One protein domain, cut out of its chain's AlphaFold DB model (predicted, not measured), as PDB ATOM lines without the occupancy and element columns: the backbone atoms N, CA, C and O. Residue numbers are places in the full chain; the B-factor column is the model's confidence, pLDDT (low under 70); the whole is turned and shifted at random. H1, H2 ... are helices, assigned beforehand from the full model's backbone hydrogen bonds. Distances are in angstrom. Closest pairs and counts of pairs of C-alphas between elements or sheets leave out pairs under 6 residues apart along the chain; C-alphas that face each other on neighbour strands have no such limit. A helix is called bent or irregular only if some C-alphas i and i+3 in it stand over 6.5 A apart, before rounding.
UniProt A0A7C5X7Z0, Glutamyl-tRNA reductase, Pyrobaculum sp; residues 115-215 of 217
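What this domain is: This is residues 115 to 215 of the 217 residues of the protein "Glutamyl-tRNA reductase" of Pyrobaculum sp (UniProt A0A7C5X7Z0). Long, bent H1 sticks out with residues 115 to 129; H1b and H2a make a hairpin, H2b crosses H1a, and H3 folds back from H2b. The printed part has 101 residues, helices H1, H2, H3 in order and no named strand: all helix. It is only just loose, close to extended, radius of gyration of the C-alphas 19.0 A, spans 65 by 31 by 16 A.

Where its parts are: Find C-alpha 115 at (16.594, -28.004, 33.435), where H1, residues 115 to 161, begins. By hydrogen bonds one helix, it is bent, C-alphas 143 and 146 being 7.3 A apart: H1a to 143, 42.5 A, irregular with C-alphas 129 and 132 6.8 A apart, and H1b from 146. H2, 166 to 192, likewise one helix, bends, C-alphas 178 and 181 being 6.7 A apart: H2a to 178, H2b from 181. H3, 194 to 212, ends at (-23.477, -39.381, -11.794).

How they stand to each other: H1a, with residues 133 to 141 alone, touches H2b at a steep tilt of 54 degrees; closest C-alphas, Arg 137 and Lys 187, 4.8 A. Hairpin H1b and H2a has closest C-alphas Gly 159 and Glu 168, 3.7 A. O i to N i+4 pairs are within hydrogen-bond range throughout H1b, H2a, H3; 23 of 25 in H1a, 7 of 8 in H2b.

The domain as a whole: The printed part has no cut; both links are tight. Residues 207 to 215 have pLDDT under 70.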
ATOM      1  N   GLU A 115      16.129 -27.657  34.784       83.38
ATOM      2  CA  GLU A 115      16.594 -28.004  33.435       83.38
ATOM      3  C   GLU A 115      15.702 -29.052  32.756       83.38
ATOM      4  O   GLU A 115      15.406 -28.930  31.568       83.38
ATOM      5  N   ALA A 116      15.216 -30.039  33.515       85.19
ATOM      6  CA  ALA A 116      14.281 -31.043  33.012       85.19
ATOM      7  C   ALA A 116      12.909 -30.428  32.694       85.19
ATOM      8  O   ALA A 116      12.306 -30.784  31.684       85.19
ATOM      9  N   VAL A 117      12.443 -29.471  33.508       85.69
ATOM     10  CA  VAL A 117      11.209 -28.713  33.238       85.69
ATOM     11  C   VAL A 117      11.338 -27.936  31.929       85.69
ATOM     12  O   VAL A 117      10.518 -28.119  31.039       85.69
ATOM     13  N   ARG A 118      12.424 -27.176  31.747       88.12
ATOM     14  CA  ARG A 118      12.684 -26.430  30.501       88.12
ATOM     15  C   ARG A 118      12.806 -27.332  29.275       88.12
ATOM     16  O   ARG A 118      12.471 -26.935  28.163       88.12
ATOM     17  N   ALA A 119      13.355 -28.535  29.438       90.94
ATOM     18  CA  ALA A 119      13.396 -29.514  28.356       90.94
ATOM     19  C   ALA A 119      11.985 -29.995  27.984       90.94
ATOM     20  O   ALA A 119      11.671 -30.064  26.801       90.94
ATOM     21  N   ALA A 120      11.132 -30.271  28.974       91.69
ATOM     22  CA  ALA A 120       9.743 -30.654  28.742       91.69
ATOM     23  C   ALA A 120       8.920 -29.518  28.107       91.69
ATOM     24  O   ALA A 120       8.159 -29.777  27.179       91.69
ATOM     25  N   GLU A 121       9.103 -28.272  28.551       92.75
ATOM     26  CA  GLU A 121       8.432 -27.094  27.980       92.75
ATOM     27  C   GLU A 121       8.747 -26.925  26.490       92.75
ATOM     28  O   GLU A 121       7.828 -26.756  25.697       92.75
ATOM     29  N   ARG A 122      10.016 -27.084  26.086       95.00
ATOM     30  CA  ARG A 122      10.403 -27.030  24.664       95.00
ATOM     31  C   ARG A 122       9.698 -28.087  23.818       95.00
ATOM     32  O   ARG A 122       9.221 -27.768  22.738       95.00
ATOM     33  N   ILE A 123       9.586 -29.319  24.320       94.62
ATOM     34  CA  ILE A 123       8.851 -30.387  23.622       94.62
ATOM     35  C   ILE A 123       7.382 -29.984  23.447       94.62
ATOM     36  O   ILE A 123       6.816 -30.151  22.372       94.62
ATOM     37  N   VAL A 124       6.759 -29.431  24.490       94.94
ATOM     38  CA  VAL A 124       5.362 -28.979  24.423       94.94
ATOM     39  C   VAL A 124       5.193 -27.844  23.412       94.94
ATOM     40  O   VAL A 124       4.252 -27.879  22.624       94.94
ATOM     41  N   GLU A 125       6.091 -26.859  23.397       95.12
ATOM     42  CA  GLU A 125       6.059 -25.751  22.436       95.12
ATOM     43  C   GLU A 125       6.211 -26.233  20.988       95.12
ATOM     44  O   GLU A 125       5.448 -25.808  20.116       95.12
ATOM     45  N   GLU A 126       7.143 -27.155  20.734       93.06
ATOM     46  CA  GLU A 126       7.338 -27.782  19.422       93.06
ATOM     47  C   GLU A 126       6.066 -28.517  18.957       93.06
ATOM     48  O   GLU A 126       5.602 -28.309  17.832       93.06
ATOM     49  N   GLU A 127       5.445 -29.313  19.831       93.94
ATOM     50  CA  GLU A 127       4.213 -30.048  19.514       93.94
ATOM     51  C   GLU A 127       3.004 -29.121  19.318       93.94
ATOM     52  O   GLU A 127       2.199 -29.335  18.407       93.94
ATOM     53  N   ILE A 128       2.883 -28.049  20.111       94.44
ATOM     54  CA  ILE A 128       1.838 -27.029  19.926       94.44
ATOM     55  C   ILE A 128       2.006 -26.333  18.572       94.44
ATOM     56  O   ILE A 128       1.015 -26.136  17.866       94.44
ATOM     57  N   GLY A 129       3.241 -26.012  18.171       89.62
ATOM     58  CA  GLY A 129       3.528 -25.434  16.856       89.62
ATOM     59  C   GLY A 129       3.088 -26.334  15.696       89.62
ATOM     60  O   GLY A 129       2.659 -25.844  14.651       89.62
ATOM     61  N   MET A 130       3.124 -27.654  15.888       92.00
ATOM     62  CA  MET A 130       2.692 -28.638  14.891       92.00
ATOM     63  C   MET A 130       1.196 -28.978  14.963       92.00
ATOM     64  O   MET A 130       0.631 -29.475  13.983       92.00
ATOM     65  N   LEU A 131       0.531 -28.692  16.085       94.31
ATOM     66  CA  LEU A 131      -0.865 -29.058  16.329       94.31
ATOM     67  C   LEU A 131      -1.810 -28.504  15.261       94.31
ATOM     68  O   LEU A 131      -2.660 -29.236  14.754       94.31
ATOM     69  N   GLU A 132      -1.648 -27.239  14.874       91.06
ATOM     70  CA  GLU A 132      -2.499 -26.623  13.853       91.06
ATOM     71  C   GLU A 132      -2.383 -27.350  12.503       91.06
ATOM     72  O   GLU A 132      -3.389 -27.633  11.847       91.06
ATOM     73  N   VAL A 133      -1.166 -27.730  12.109       93.12
ATOM     74  CA  VAL A 133      -0.908 -28.488  10.877       93.12
ATOM     75  C   VAL A 133      -1.581 -29.860  10.930       93.12
ATOM     76  O   VAL A 133      -2.201 -30.286   9.948       93.12
ATOM     77  N   TYR A 134      -1.506 -30.546  12.072       94.38
ATOM     78  CA  TYR A 134      -2.177 -31.831  12.269       94.38
ATOM     79  C   TYR A 134      -3.699 -31.704  12.192       94.38
ATOM     80  O   TYR A 134      -4.337 -32.494  11.491       94.38
ATOM     81  N   LEU A 135      -4.279 -30.692  12.841       95.12
ATOM     82  CA  LEU A 135      -5.719 -30.439  12.811       95.12
ATOM     83  C   LEU A 135      -6.210 -30.121  11.395       95.12
ATOM     84  O   LEU A 135      -7.215 -30.679  10.964       95.12
ATOM     85  N   ARG A 136      -5.473 -29.310  10.628       94.69
ATOM     86  CA  ARG A 136      -5.809 -29.008   9.226       94.69
ATOM     87  C   ARG A 136      -5.775 -30.253   8.335       94.69
ATOM     88  O   ARG A 136      -6.677 -30.459   7.525       94.69
ATOM     89  N   ARG A 137      -4.768 -31.117   8.498       94.56
ATOM     90  CA  ARG A 137      -4.694 -32.404   7.781       94.56
ATOM     91  C   ARG A 137      -5.859 -33.320   8.148       94.56
ATOM     92  O   ARG A 137      -6.436 -33.938   7.257       94.56
ATOM     93  N   ARG A 138      -6.208 -33.394   9.435       93.75
ATOM     94  CA  ARG A 138      -7.327 -34.206   9.931       93.75
ATOM     95  C   ARG A 138      -8.667 -33.711   9.398       93.75
ATOM     96  O   ARG A 138      -9.456 -34.503   8.900       93.75
ATOM     97  N   TRP A 139      -8.878 -32.402   9.424       94.12
ATOM     98  CA  TRP A 139     -10.055 -31.766   8.845       94.12
ATOM     99  C   TRP A 139     -10.214 -32.094   7.353       94.12
ATOM    100  O   TRP A 139     -11.312 -32.399   6.896       94.12
ATOM    101  N   ALA A 140      -9.118 -32.115   6.590       92.88
ATOM    102  CA  ALA A 140      -9.161 -32.514   5.185       92.88
ATOM    103  C   ALA A 140      -9.522 -33.996   4.981       92.88
ATOM    104  O   ALA A 140     -10.225 -34.323   4.026       92.88
ATOM    105  N   GLU A 141      -9.071 -34.895   5.865       90.88
ATOM    106  CA  GLU A 141      -9.503 -36.303   5.860       90.88
ATOM    107  C   GLU A 141     -11.013 -36.423   6.090       90.88
ATOM    108  O   GLU A 141     -11.683 -37.158   5.369       90.88
ATOM    109  N   GLU A 142     -11.552 -35.674   7.055       91.38
ATOM    110  CA  GLU A 142     -12.988 -35.647   7.358       91.38
ATOM    111  C   GLU A 142     -13.804 -35.092   6.188       91.38
ATOM    112  O   GLU A 142     -14.819 -35.674   5.806       91.38
ATOM    113  N   LEU A 143     -13.323 -34.018   5.558       89.19
ATOM    114  CA  LEU A 143     -13.954 -33.428   4.379       89.19
ATOM    115  C   LEU A 143     -13.994 -34.407   3.190       89.19
ATOM    116  O   LEU A 143     -14.955 -34.416   2.420       89.19
ATOM    117  N   LEU A 144     -12.960 -35.240   3.038       90.56
ATOM    118  CA  LEU A 144     -12.843 -36.237   1.971       90.56
ATOM    119  C   LEU A 144     -13.605 -37.537   2.239       90.56
ATOM    120  O   LEU A 144     -13.886 -38.266   1.283       90.56
ATOM    121  N   ALA A 145     -13.914 -37.856   3.497       89.69
ATOM    122  CA  ALA A 145     -14.447 -39.161   3.882       89.69
ATOM    123  C   ALA A 145     -15.697 -39.582   3.078       89.69
ATOM    124  O   ALA A 145     -15.661 -40.676   2.509       89.69
ATOM    125  N   PRO A 146     -16.734 -38.734   2.888       89.88
ATOM    126  CA  PRO A 146     -17.917 -39.128   2.117       89.88
ATOM    127  C   PRO A 146     -17.602 -39.457   0.651       89.88
ATOM    128  O   PRO A 146     -18.195 -40.355   0.053       89.88
ATOM    129  N   LEU A 147     -16.650 -38.734   0.057       89.12
ATOM    130  CA  LEU A 147     -16.236 -38.943  -1.328       89.12
ATOM    131  C   LEU A 147     -15.430 -40.242  -1.477       89.12
ATOM    132  O   LEU A 147     -15.633 -40.990  -2.433       89.12
ATOM    133  N   LEU A 148     -14.553 -40.539  -0.513       90.19
ATOM    134  CA  LEU A 148     -13.788 -41.784  -0.479       90.19
ATOM    135  C   LEU A 148     -14.682 -43.005  -0.262       90.19
ATOM    136  O   LEU A 148     -14.520 -43.998  -0.971       90.19
ATOM    137  N   GLU A 149     -15.630 -42.930   0.675       91.19
ATOM    138  CA  GLU A 149     -16.632 -43.978   0.902       91.19
ATOM    139  C   GLU A 149     -17.394 -44.287  -0.380       91.19
ATOM    140  O   GLU A 149     -17.534 -45.452  -0.763       91.19
ATOM    141  N   HIS A 150     -17.813 -43.238  -1.085       89.44
ATOM    142  CA  HIS A 150     -18.493 -43.381  -2.353       89.44
ATOM    143  C   HIS A 150     -17.617 -44.080  -3.411       89.44
ATOM    144  O   HIS A 150     -18.032 -45.089  -3.983       89.44
ATOM    145  N   TRP A 151     -16.393 -43.599  -3.658       90.62
ATOM    146  CA  TRP A 151     -15.499 -44.191  -4.663       90.62
ATOM    147  C   TRP A 151     -15.131 -45.647  -4.361       90.62
ATOM    148  O   TRP A 151     -15.068 -46.477  -5.269       90.62
ATOM    149  N   ILE A 152     -14.912 -45.970  -3.085       93.25
ATOM    150  CA  ILE A 152     -14.690 -47.347  -2.633       93.25
ATOM    151  C   ILE A 152     -15.947 -48.193  -2.868       93.25
ATOM    152  O   ILE A 152     -15.831 -49.344  -3.294       93.25
ATOM    153  N   GLY A 153     -17.135 -47.630  -2.634       94.19
ATOM    154  CA  GLY A 153     -18.418 -48.262  -2.937       94.19
ATOM    155  C   GLY A 153     -18.548 -48.646  -4.411       94.19
ATOM    156  O   GLY A 153     -18.836 -49.806  -4.707       94.19
ATOM    157  N   VAL A 154     -18.243 -47.720  -5.325       94.00
ATOM    158  CA  VAL A 154     -18.247 -47.976  -6.777       94.00
ATOM    159  C   VAL A 154     -17.234 -49.055  -7.150       94.00
ATOM    160  O   VAL A 154     -17.578 -50.009  -7.839       94.00
ATOM    161  N   ALA A 155     -15.995 -48.959  -6.659       95.56
ATOM    162  CA  ALA A 155     -14.969 -49.963  -6.943       95.56
ATOM    163  C   ALA A 155     -15.391 -51.366  -6.474       95.56
ATOM    164  O   ALA A 155     -15.181 -52.353  -7.181       95.56
ATOM    165  N   ARG A 156     -16.028 -51.458  -5.303       96.69
ATOM    166  CA  ARG A 156     -16.589 -52.709  -4.787       96.69
ATOM    167  C   ARG A 156     -17.722 -53.233  -5.664       96.69
ATOM    168  O   ARG A 156     -17.783 -54.428  -5.937       96.69
ATOM    169  N   GLU A 157     -18.647 -52.371  -6.071       96.25
ATOM    170  CA  GLU A 157     -19.762 -52.751  -6.939       96.25
ATOM    171  C   GLU A 157     -19.275 -53.281  -8.288       96.25
ATOM    172  O   GLU A 157     -19.635 -54.395  -8.666       96.25
ATOM    173  N   GLU A 158     -18.383 -52.553  -8.955       96.38
ATOM    174  CA  GLU A 158     -17.823 -52.963 -10.244       96.38
ATOM    175  C   GLU A 158     -17.005 -54.252 -10.130       96.38
ATOM    176  O   GLU A 158     -17.135 -55.160 -10.952       96.38
ATOM    177  N   GLY A 159     -16.234 -54.403  -9.054       97.56
ATOM    178  CA  GLY A 159     -15.524 -55.643  -8.765       97.56
ATOM    179  C   GLY A 159     -16.445 -56.851  -8.560       97.56
ATOM    180  O   GLY A 159     -16.147 -57.947  -9.037       97.56
ATOM    181  N   ARG A 160     -17.601 -56.661  -7.908       96.81
ATOM    182  CA  ARG A 160     -18.635 -57.705  -7.786       96.81
ATOM    183  C   ARG A 160     -19.269 -58.036  -9.135       96.81
ATOM    184  O   ARG A 160     -19.405 -59.217  -9.450       96.81
ATOM    185  N   ARG A 161     -19.590 -57.029  -9.954       96.06
ATOM    186  CA  ARG A 161     -20.129 -57.218 -11.318       96.06
ATOM    187  C   ARG A 161     -19.163 -57.985 -12.225       96.06
ATOM    188  O   ARG A 161     -19.610 -58.784 -13.040       96.06
ATOM    189  N   ALA A 162     -17.858 -57.783 -12.053       96.00
ATOM    190  CA  ALA A 162     -16.805 -58.446 -12.822       96.00
ATOM    191  C   ALA A 162     -16.487 -59.891 -12.377       96.00
ATOM    192  O   ALA A 162     -15.587 -60.513 -12.939       96.00
ATOM    193  N   GLY A 163     -17.199 -60.435 -11.382       92.75
ATOM    194  CA  GLY A 163     -17.035 -61.820 -10.921       92.75
ATOM    195  C   GLY A 163     -16.706 -61.979  -9.434       92.75
ATOM    196  O   GLY A 163     -16.561 -63.106  -8.967       92.75
ATOM    197  N   GLY A 164     -16.612 -60.879  -8.674       94.62
ATOM    198  CA  GLY A 164     -16.358 -60.902  -7.232       94.62
ATOM    199  C   GLY A 164     -14.978 -61.453  -6.859       94.62
ATOM    200  O   GLY A 164     -14.073 -61.538  -7.691       94.62
ATOM    201  N   GLY A 165     -14.786 -61.791  -5.579       95.19
ATOM    202  CA  GLY A 165     -13.541 -62.385  -5.079       95.19
ATOM    203  C   GLY A 165     -12.301 -61.570  -5.467       95.19
ATOM    204  O   GLY A 165     -12.143 -60.423  -5.052       95.19
ATOM    205  N   LEU A 166     -11.430 -62.151  -6.298       95.81
ATOM    206  CA  LEU A 166     -10.213 -61.489  -6.786       95.81
ATOM    207  C   LEU A 166     -10.493 -60.225  -7.616       95.81
ATOM    208  O   LEU A 166      -9.708 -59.281  -7.541       95.81
ATOM    209  N   ALA A 167     -11.599 -60.171  -8.365       96.50
ATOM    210  CA  ALA A 167     -11.967 -58.991  -9.149       96.50
ATOM    211  C   ALA A 167     -12.333 -57.801  -8.243       96.50
ATOM    212  O   ALA A 167     -11.923 -56.671  -8.508       96.50
ATOM    213  N   GLU A 168     -13.013 -58.058  -7.121       97.06
ATOM    214  CA  GLU A 168     -13.296 -57.040  -6.100       97.06
ATOM    215  C   GLU A 168     -12.016 -56.517  -5.448       97.06
ATOM    216  O   GLU A 168     -11.813 -55.305  -5.347       97.06
ATOM    217  N   VAL A 169     -11.102 -57.418  -5.079       96.62
ATOM    218  CA  VAL A 169      -9.799 -57.037  -4.515       96.62
ATOM    219  C   VAL A 169      -8.987 -56.194  -5.507       96.62
ATOM    220  O   VAL A 169      -8.397 -55.182  -5.118       96.62
ATOM    221  N   ALA A 170      -8.972 -56.565  -6.788       96.75
ATOM    222  CA  ALA A 170      -8.266 -55.822  -7.830       96.75
ATOM    223  C   ALA A 170      -8.859 -54.419  -8.053       96.75
ATOM    224  O   ALA A 170      -8.104 -53.447  -8.171       96.75
ATOM    225  N   ALA A 171     -10.190 -54.289  -8.049       96.62
ATOM    226  CA  ALA A 171     -10.874 -53.006  -8.191       96.62
ATOM    227  C   ALA A 171     -10.582 -52.069  -7.005       96.62
ATOM    228  O   ALA A 171     -10.194 -50.917  -7.205       96.62
ATOM    229  N   LEU A 172     -10.661 -52.580  -5.771       95.75
ATOM    230  CA  LEU A 172     -10.316 -51.826  -4.560       95.75
ATOM    231  C   LEU A 172      -8.840 -51.408  -4.539       95.75
ATOM    232  O   LEU A 172      -8.516 -50.270  -4.193       95.75
ATOM    233  N   SER A 173      -7.937 -52.306  -4.938       96.12
ATOM    234  CA  SER A 173      -6.503 -52.012  -5.041       96.12
ATOM    235  C   SER A 173      -6.227 -50.908  -6.064       96.12
ATOM    236  O   SER A 173      -5.463 -49.980  -5.790       96.12
ATOM    237  N   THR A 174      -6.900 -50.957  -7.214       95.88
ATOM    238  CA  THR A 174      -6.796 -49.932  -8.259       95.88
ATOM    239  C   THR A 174      -7.312 -48.587  -7.760       95.88
ATOM    240  O   THR A 174      -6.592 -47.595  -7.852       95.88
ATOM    241  N   ALA A 175      -8.495 -48.554  -7.137       93.56
ATOM    242  CA  ALA A 175      -9.047 -47.337  -6.546       93.56
ATOM    243  C   ALA A 175      -8.092 -46.734  -5.508       93.56
ATOM    244  O   ALA A 175      -7.763 -45.554  -5.582       93.56
ATOM    245  N   LYS A 176      -7.552 -47.549  -4.593       92.44
ATOM    246  CA  LYS A 176      -6.560 -47.089  -3.613       92.44
ATOM    247  C   LYS A 176      -5.319 -46.499  -4.288       92.44
ATOM    248  O   LYS A 176      -4.881 -45.423  -3.894       92.44
ATOM    249  N   ARG A 177      -4.745 -47.178  -5.287       95.12
ATOM    250  CA  ARG A 177      -3.533 -46.713  -5.992       95.12
ATOM    251  C   ARG A 177      -3.759 -45.398  -6.733       95.12
ATOM    252  O   ARG A 177      -2.859 -44.566  -6.745       95.12
ATOM    253  N   THR A 178      -4.940 -45.210  -7.311       92.38
ATOM    254  CA  THR A 178      -5.299 -43.993  -8.047       92.38
ATOM    255  C   THR A 178      -5.631 -42.831  -7.112       92.38
ATOM    256  O   THR A 178      -5.227 -41.701  -7.364       92.38
ATOM    257  N   LEU A 179      -6.344 -43.097  -6.015       91.12
ATOM    258  CA  LEU A 179      -6.887 -42.055  -5.141       91.12
ATOM    259  C   LEU A 179      -5.929 -41.634  -4.025       91.12
ATOM    260  O   LEU A 179      -5.946 -40.476  -3.618       91.12
ATOM    261  N   LEU A 180      -5.073 -42.531  -3.529       91.75
ATOM    262  CA  LEU A 180      -4.164 -42.222  -2.421       91.75
ATOM    263  C   LEU A 180      -3.237 -41.021  -2.704       91.75
ATOM    264  O   LEU A 180      -3.100 -40.185  -1.809       91.75
ATOM    265  N   PRO A 181      -2.636 -40.866  -3.904       94.69
ATOM    266  CA  PRO A 181      -1.858 -39.670  -4.223       94.69
ATOM    267  C   PRO A 181      -2.675 -38.377  -4.105       94.69
ATOM    268  O   PRO A 181      -2.180 -37.392  -3.564       94.69
ATOM    269  N   LEU A 182      -3.937 -38.398  -4.547       91.81
ATOM    270  CA  LEU A 182      -4.842 -37.252  -4.467       91.81
ATOM    271  C   LEU A 182      -5.213 -36.923  -3.015       91.81
ATOM    272  O   LEU A 182      -5.159 -35.762  -2.619       91.81
ATOM    273  N   VAL A 183      -5.530 -37.937  -2.206       92.81
ATOM    274  CA  VAL A 183      -5.816 -37.767  -0.770       92.81
ATOM    275  C   VAL A 183      -4.615 -37.155  -0.051       92.81
ATOM    276  O   VAL A 183      -4.767 -36.182   0.685       92.81
ATOM    277  N   ASN A 184      -3.411 -37.679  -0.291       94.75
ATOM    278  CA  ASN A 184      -2.190 -37.144   0.308       94.75
ATOM    279  C   ASN A 184      -1.929 -35.704  -0.140       94.75
ATOM    280  O   ASN A 184      -1.612 -34.861   0.694       94.75
ATOM    281  N   TYR A 185      -2.126 -35.400  -1.424       95.69
ATOM    282  CA  TYR A 185      -1.997 -34.037  -1.931       95.69
ATOM    283  C   TYR A 185      -2.964 -33.070  -1.237       95.69
ATOM    284  O   TYR A 185      -2.542 -32.007  -0.795       95.69
ATOM    285  N   ILE A 186      -4.236 -33.443  -1.077       95.12
ATOM    286  CA  ILE A 186      -5.244 -32.598  -0.417       95.12
ATOM    287  C   ILE A 186      -4.907 -32.382   1.062       95.12
ATOM    288  O   ILE A 186      -5.056 -31.269   1.560       95.12
ATOM    289  N   LYS A 187      -4.391 -33.402   1.756       95.19
ATOM    290  CA  LYS A 187      -3.905 -33.260   3.139       95.19
ATOM    291  C   LYS A 187      -2.731 -32.284   3.234       95.19
ATOM    292  O   LYS A 187      -2.719 -31.418   4.106       95.19
ATOM    293  N   GLU A 188      -1.750 -32.405   2.341       96.12
ATOM    294  CA  GLU A 188      -0.613 -31.478   2.288       96.12
ATOM    295  C   GLU A 188      -1.030 -30.060   1.893       96.12
ATOM    296  O   GLU A 188      -0.471 -29.086   2.397       96.12
ATOM    297  N   LEU A 189      -2.032 -29.934   1.024       96.12
ATOM    298  CA  LEU A 189      -2.611 -28.654   0.646       96.12
ATOM    299  C   LEU A 189      -3.317 -28.014   1.840       96.12
ATOM    300  O   LEU A 189      -3.044 -26.860   2.135       96.12
ATOM    301  N   ALA A 190      -4.127 -28.772   2.582       95.25
ATOM    302  CA  ALA A 190      -4.847 -28.279   3.754       95.25
ATOM    303  C   ALA A 190      -3.913 -27.782   4.861       95.25
ATOM    304  O   ALA A 190      -4.215 -26.789   5.517       95.25
ATOM    305  N   ALA A 191      -2.755 -28.426   5.040       94.56
ATOM    306  CA  ALA A 191      -1.725 -27.941   5.956       94.56
ATOM    307  C   ALA A 191      -1.288 -26.497   5.634       94.56
ATOM    308  O   ALA A 191      -1.054 -25.708   6.550       94.56
ATOM    309  N   ARG A 192      -1.216 -26.141   4.342       94.50
ATOM    310  CA  ARG A 192      -0.723 -24.843   3.846       94.50
ATOM    311  C   ARG A 192      -1.842 -23.821   3.628       94.50
ATOM    312  O   ARG A 192      -1.708 -22.687   4.069       94.50
ATOM    313  N   SER A 193      -2.927 -24.228   2.969       95.25
ATOM    314  CA  SER A 193      -4.153 -23.455   2.751       95.25
ATOM    315  C   SER A 193      -5.380 -24.367   2.888       95.25
ATOM    316  O   SER A 193      -5.700 -25.148   1.981       95.25
ATOM    317  N   PRO A 194      -6.098 -24.264   4.017       91.88
ATOM    318  CA  PRO A 194      -7.378 -24.932   4.203       91.88
ATOM    319  C   PRO A 194      -8.406 -24.562   3.121       91.88
ATOM    320  O   PRO A 194      -9.145 -25.418   2.638       91.88
ATOM    321  N   GLU A 195      -8.431 -23.304   2.685       93.38
ATOM    322  CA  GLU A 195      -9.389 -22.797   1.700       93.38
ATOM    323  C   GLU A 195      -9.206 -23.470   0.337       93.38
ATOM    324  O   GLU A 195     -10.190 -23.864  -0.294       93.38
ATOM    325  N   ASP A 196      -7.958 -23.641  -0.108       94.94
ATOM    326  CA  ASP A 196      -7.643 -24.339  -1.355       94.94
ATOM    327  C   ASP A 196      -7.995 -25.823  -1.291       94.94
ATOM    328  O   ASP A 196      -8.553 -26.367  -2.248       94.94
ATOM    329  N   ALA A 197      -7.733 -26.475  -0.156       93.56
ATOM    330  CA  ALA A 197      -8.150 -27.855   0.053       93.56
ATOM    331  C   ALA A 197      -9.678 -27.994  -0.024       93.56
ATOM    332  O   ALA A 197     -10.177 -28.873  -0.729       93.56
ATOM    333  N   CYS A 198     -10.426 -27.085   0.613       91.25
ATOM    334  CA  CYS A 198     -11.886 -27.065   0.545       91.25
ATOM    335  C   CYS A 198     -12.397 -26.865  -0.886       91.25
ATOM    336  O   CYS A 198     -13.256 -27.620  -1.350       91.25
ATOM    337  N   ARG A 199     -11.827 -25.902  -1.622       92.62
ATOM    338  CA  ARG A 199     -12.152 -25.674  -3.038       92.62
ATOM    339  C   ARG A 199     -11.923 -26.925  -3.877       92.62
ATOM    340  O   ARG A 199     -12.799 -27.300  -4.653       92.62
ATOM    341  N   LEU A 200     -10.777 -27.586  -3.716       92.19
ATOM    342  CA  LEU A 200     -10.439 -28.782  -4.483       92.19
ATOM    343  C   LEU A 200     -11.386 -29.947  -4.172       92.19
ATOM    344  O   LEU A 200     -11.885 -30.582  -5.101       92.19
ATOM    345  N   VAL A 201     -11.700 -30.197  -2.898       89.94
ATOM    346  CA  VAL A 201     -12.695 -31.224  -2.540       89.94
ATOM    347  C   VAL A 201     -14.074 -30.871  -3.101       89.94
ATOM    348  O   VAL A 201     -14.752 -31.739  -3.652       89.94
ATOM    349  N   GLY A 202     -14.464 -29.596  -3.049       87.62
ATOM    350  CA  GLY A 202     -15.698 -29.098  -3.655       87.62
ATOM    351  C   GLY A 202     -15.762 -29.338  -5.166       87.62
ATOM    352  O   GLY A 202     -16.791 -29.790  -5.665       87.62
ATOM    353  N   LEU A 203     -14.664 -29.109  -5.894       89.00
ATOM    354  CA  LEU A 203     -14.563 -29.398  -7.328       89.00
ATOM    355  C   LEU A 203     -14.683 -30.895  -7.615       89.00
ATOM    356  O   LEU A 203     -15.440 -31.283  -8.501       89.00
ATOM    357  N   LEU A 204     -13.992 -31.741  -6.848       86.75
ATOM    358  CA  LEU A 204     -14.078 -33.197  -6.992       86.75
ATOM    359  C   LEU A 204     -15.504 -33.703  -6.731       86.75
ATOM    360  O   LEU A 204     -16.025 -34.515  -7.496       86.75
ATOM    361  N   GLY A 205     -16.169 -33.165  -5.706       81.75
ATOM    362  CA  GLY A 205     -17.579 -33.436  -5.431       81.75
ATOM    363  C   GLY A 205     -18.524 -32.890  -6.509       81.75
ATOM    364  O   GLY A 205     -19.514 -33.538  -6.840       81.75
ATOM    365  N   GLY A 206     -18.228 -31.722  -7.085       76.12
ATOM    366  CA  GLY A 206     -19.026 -31.074  -8.129       76.12
ATOM    367  C   GLY A 206     -18.967 -31.799  -9.476       76.12
ATOM    368  O   GLY A 206     -20.014 -32.102 -10.047       76.12
ATOM    369  N   VAL A 207     -17.763 -32.154  -9.938       64.56
ATOM    370  CA  VAL A 207     -17.543 -33.018 -11.116       64.56
ATOM    371  C   VAL A 207     -18.291 -34.339 -10.947       64.56
ATOM    372  O   VAL A 207     -18.894 -34.853 -11.888       64.56
ATOM    373  N   TYR A 208     -18.312 -34.866  -9.725       62.34
ATOM    374  CA  TYR A 208     -19.005 -36.104  -9.415       62.34
ATOM    375  C   TYR A 208     -20.543 -35.963  -9.445       62.34
ATOM    376  O   TYR A 208     -21.214 -36.735 -10.133       62.34
ATOM    377  N   LYS A 209     -21.118 -34.946  -8.781       60.06
ATOM    378  CA  LYS A 209     -22.572 -34.677  -8.819       60.06
ATOM    379  C   LYS A 209     -23.076 -34.433 -10.247       60.06
ATOM    380  O   LYS A 209     -24.147 -34.919 -10.602       60.06
ATOM    381  N   ALA A 210     -22.302 -33.723 -11.068       55.25
ATOM    382  CA  ALA A 210     -22.655 -33.439 -12.456       55.25
ATOM    383  C   ALA A 210     -22.673 -34.697 -13.347       55.25
ATOM    384  O   ALA A 210     -23.557 -34.816 -14.190       55.25
ATOM    385  N   ASN A 211     -21.751 -35.643 -13.133       52.34
ATOM    386  CA  ASN A 211     -21.593 -36.819 -13.996       52.34
ATOM    387  C   ASN A 211     -22.442 -38.034 -13.582       52.34
ATOM    388  O   ASN A 211     -22.744 -38.860 -14.438       52.34
ATOM    389  N   TYR A 212     -22.835 -38.156 -12.308       48.31
ATOM    390  CA  TYR A 212     -23.477 -39.381 -11.794       48.31
ATOM    391  C   TYR A 212     -24.848 -39.180 -11.132       48.31
ATOM    392  O   TYR A 212     -25.563 -40.159 -10.943       48.31
ATOM    393  N   LEU A 213     -25.258 -37.943 -10.813       43.91
ATOM    394  CA  LEU A 213     -26.601 -37.659 -10.268       43.91
ATOM    395  C   LEU A 213     -27.527 -36.926 -11.253       43.91
ATOM    396  O   LEU A 213     -28.744 -37.032 -11.121       43.91
ATOM    397  N   ASN A 214     -26.982 -36.227 -12.258       41.62
ATOM    398  CA  ASN A 214     -27.778 -35.588 -13.320       41.62
ATOM    399  C   ASN A 214     -28.014 -36.490 -14.546       41.62
ATOM    400  O   ASN A 214     -28.796 -36.132 -15.424       41.62
ATOM    401  N   GLY A 215     -27.391 -37.670 -14.594       38.59
ATOM    402  CA  GLY A 215     -27.744 -38.735 -15.531       38.59
ATOM    403  C   GLY A 215     -28.931 -39.537 -15.007       38.59
ATOM    404  O   GLY A 215     -28.754 -40.646 -14.510       38.59
TER     405      GLY A 215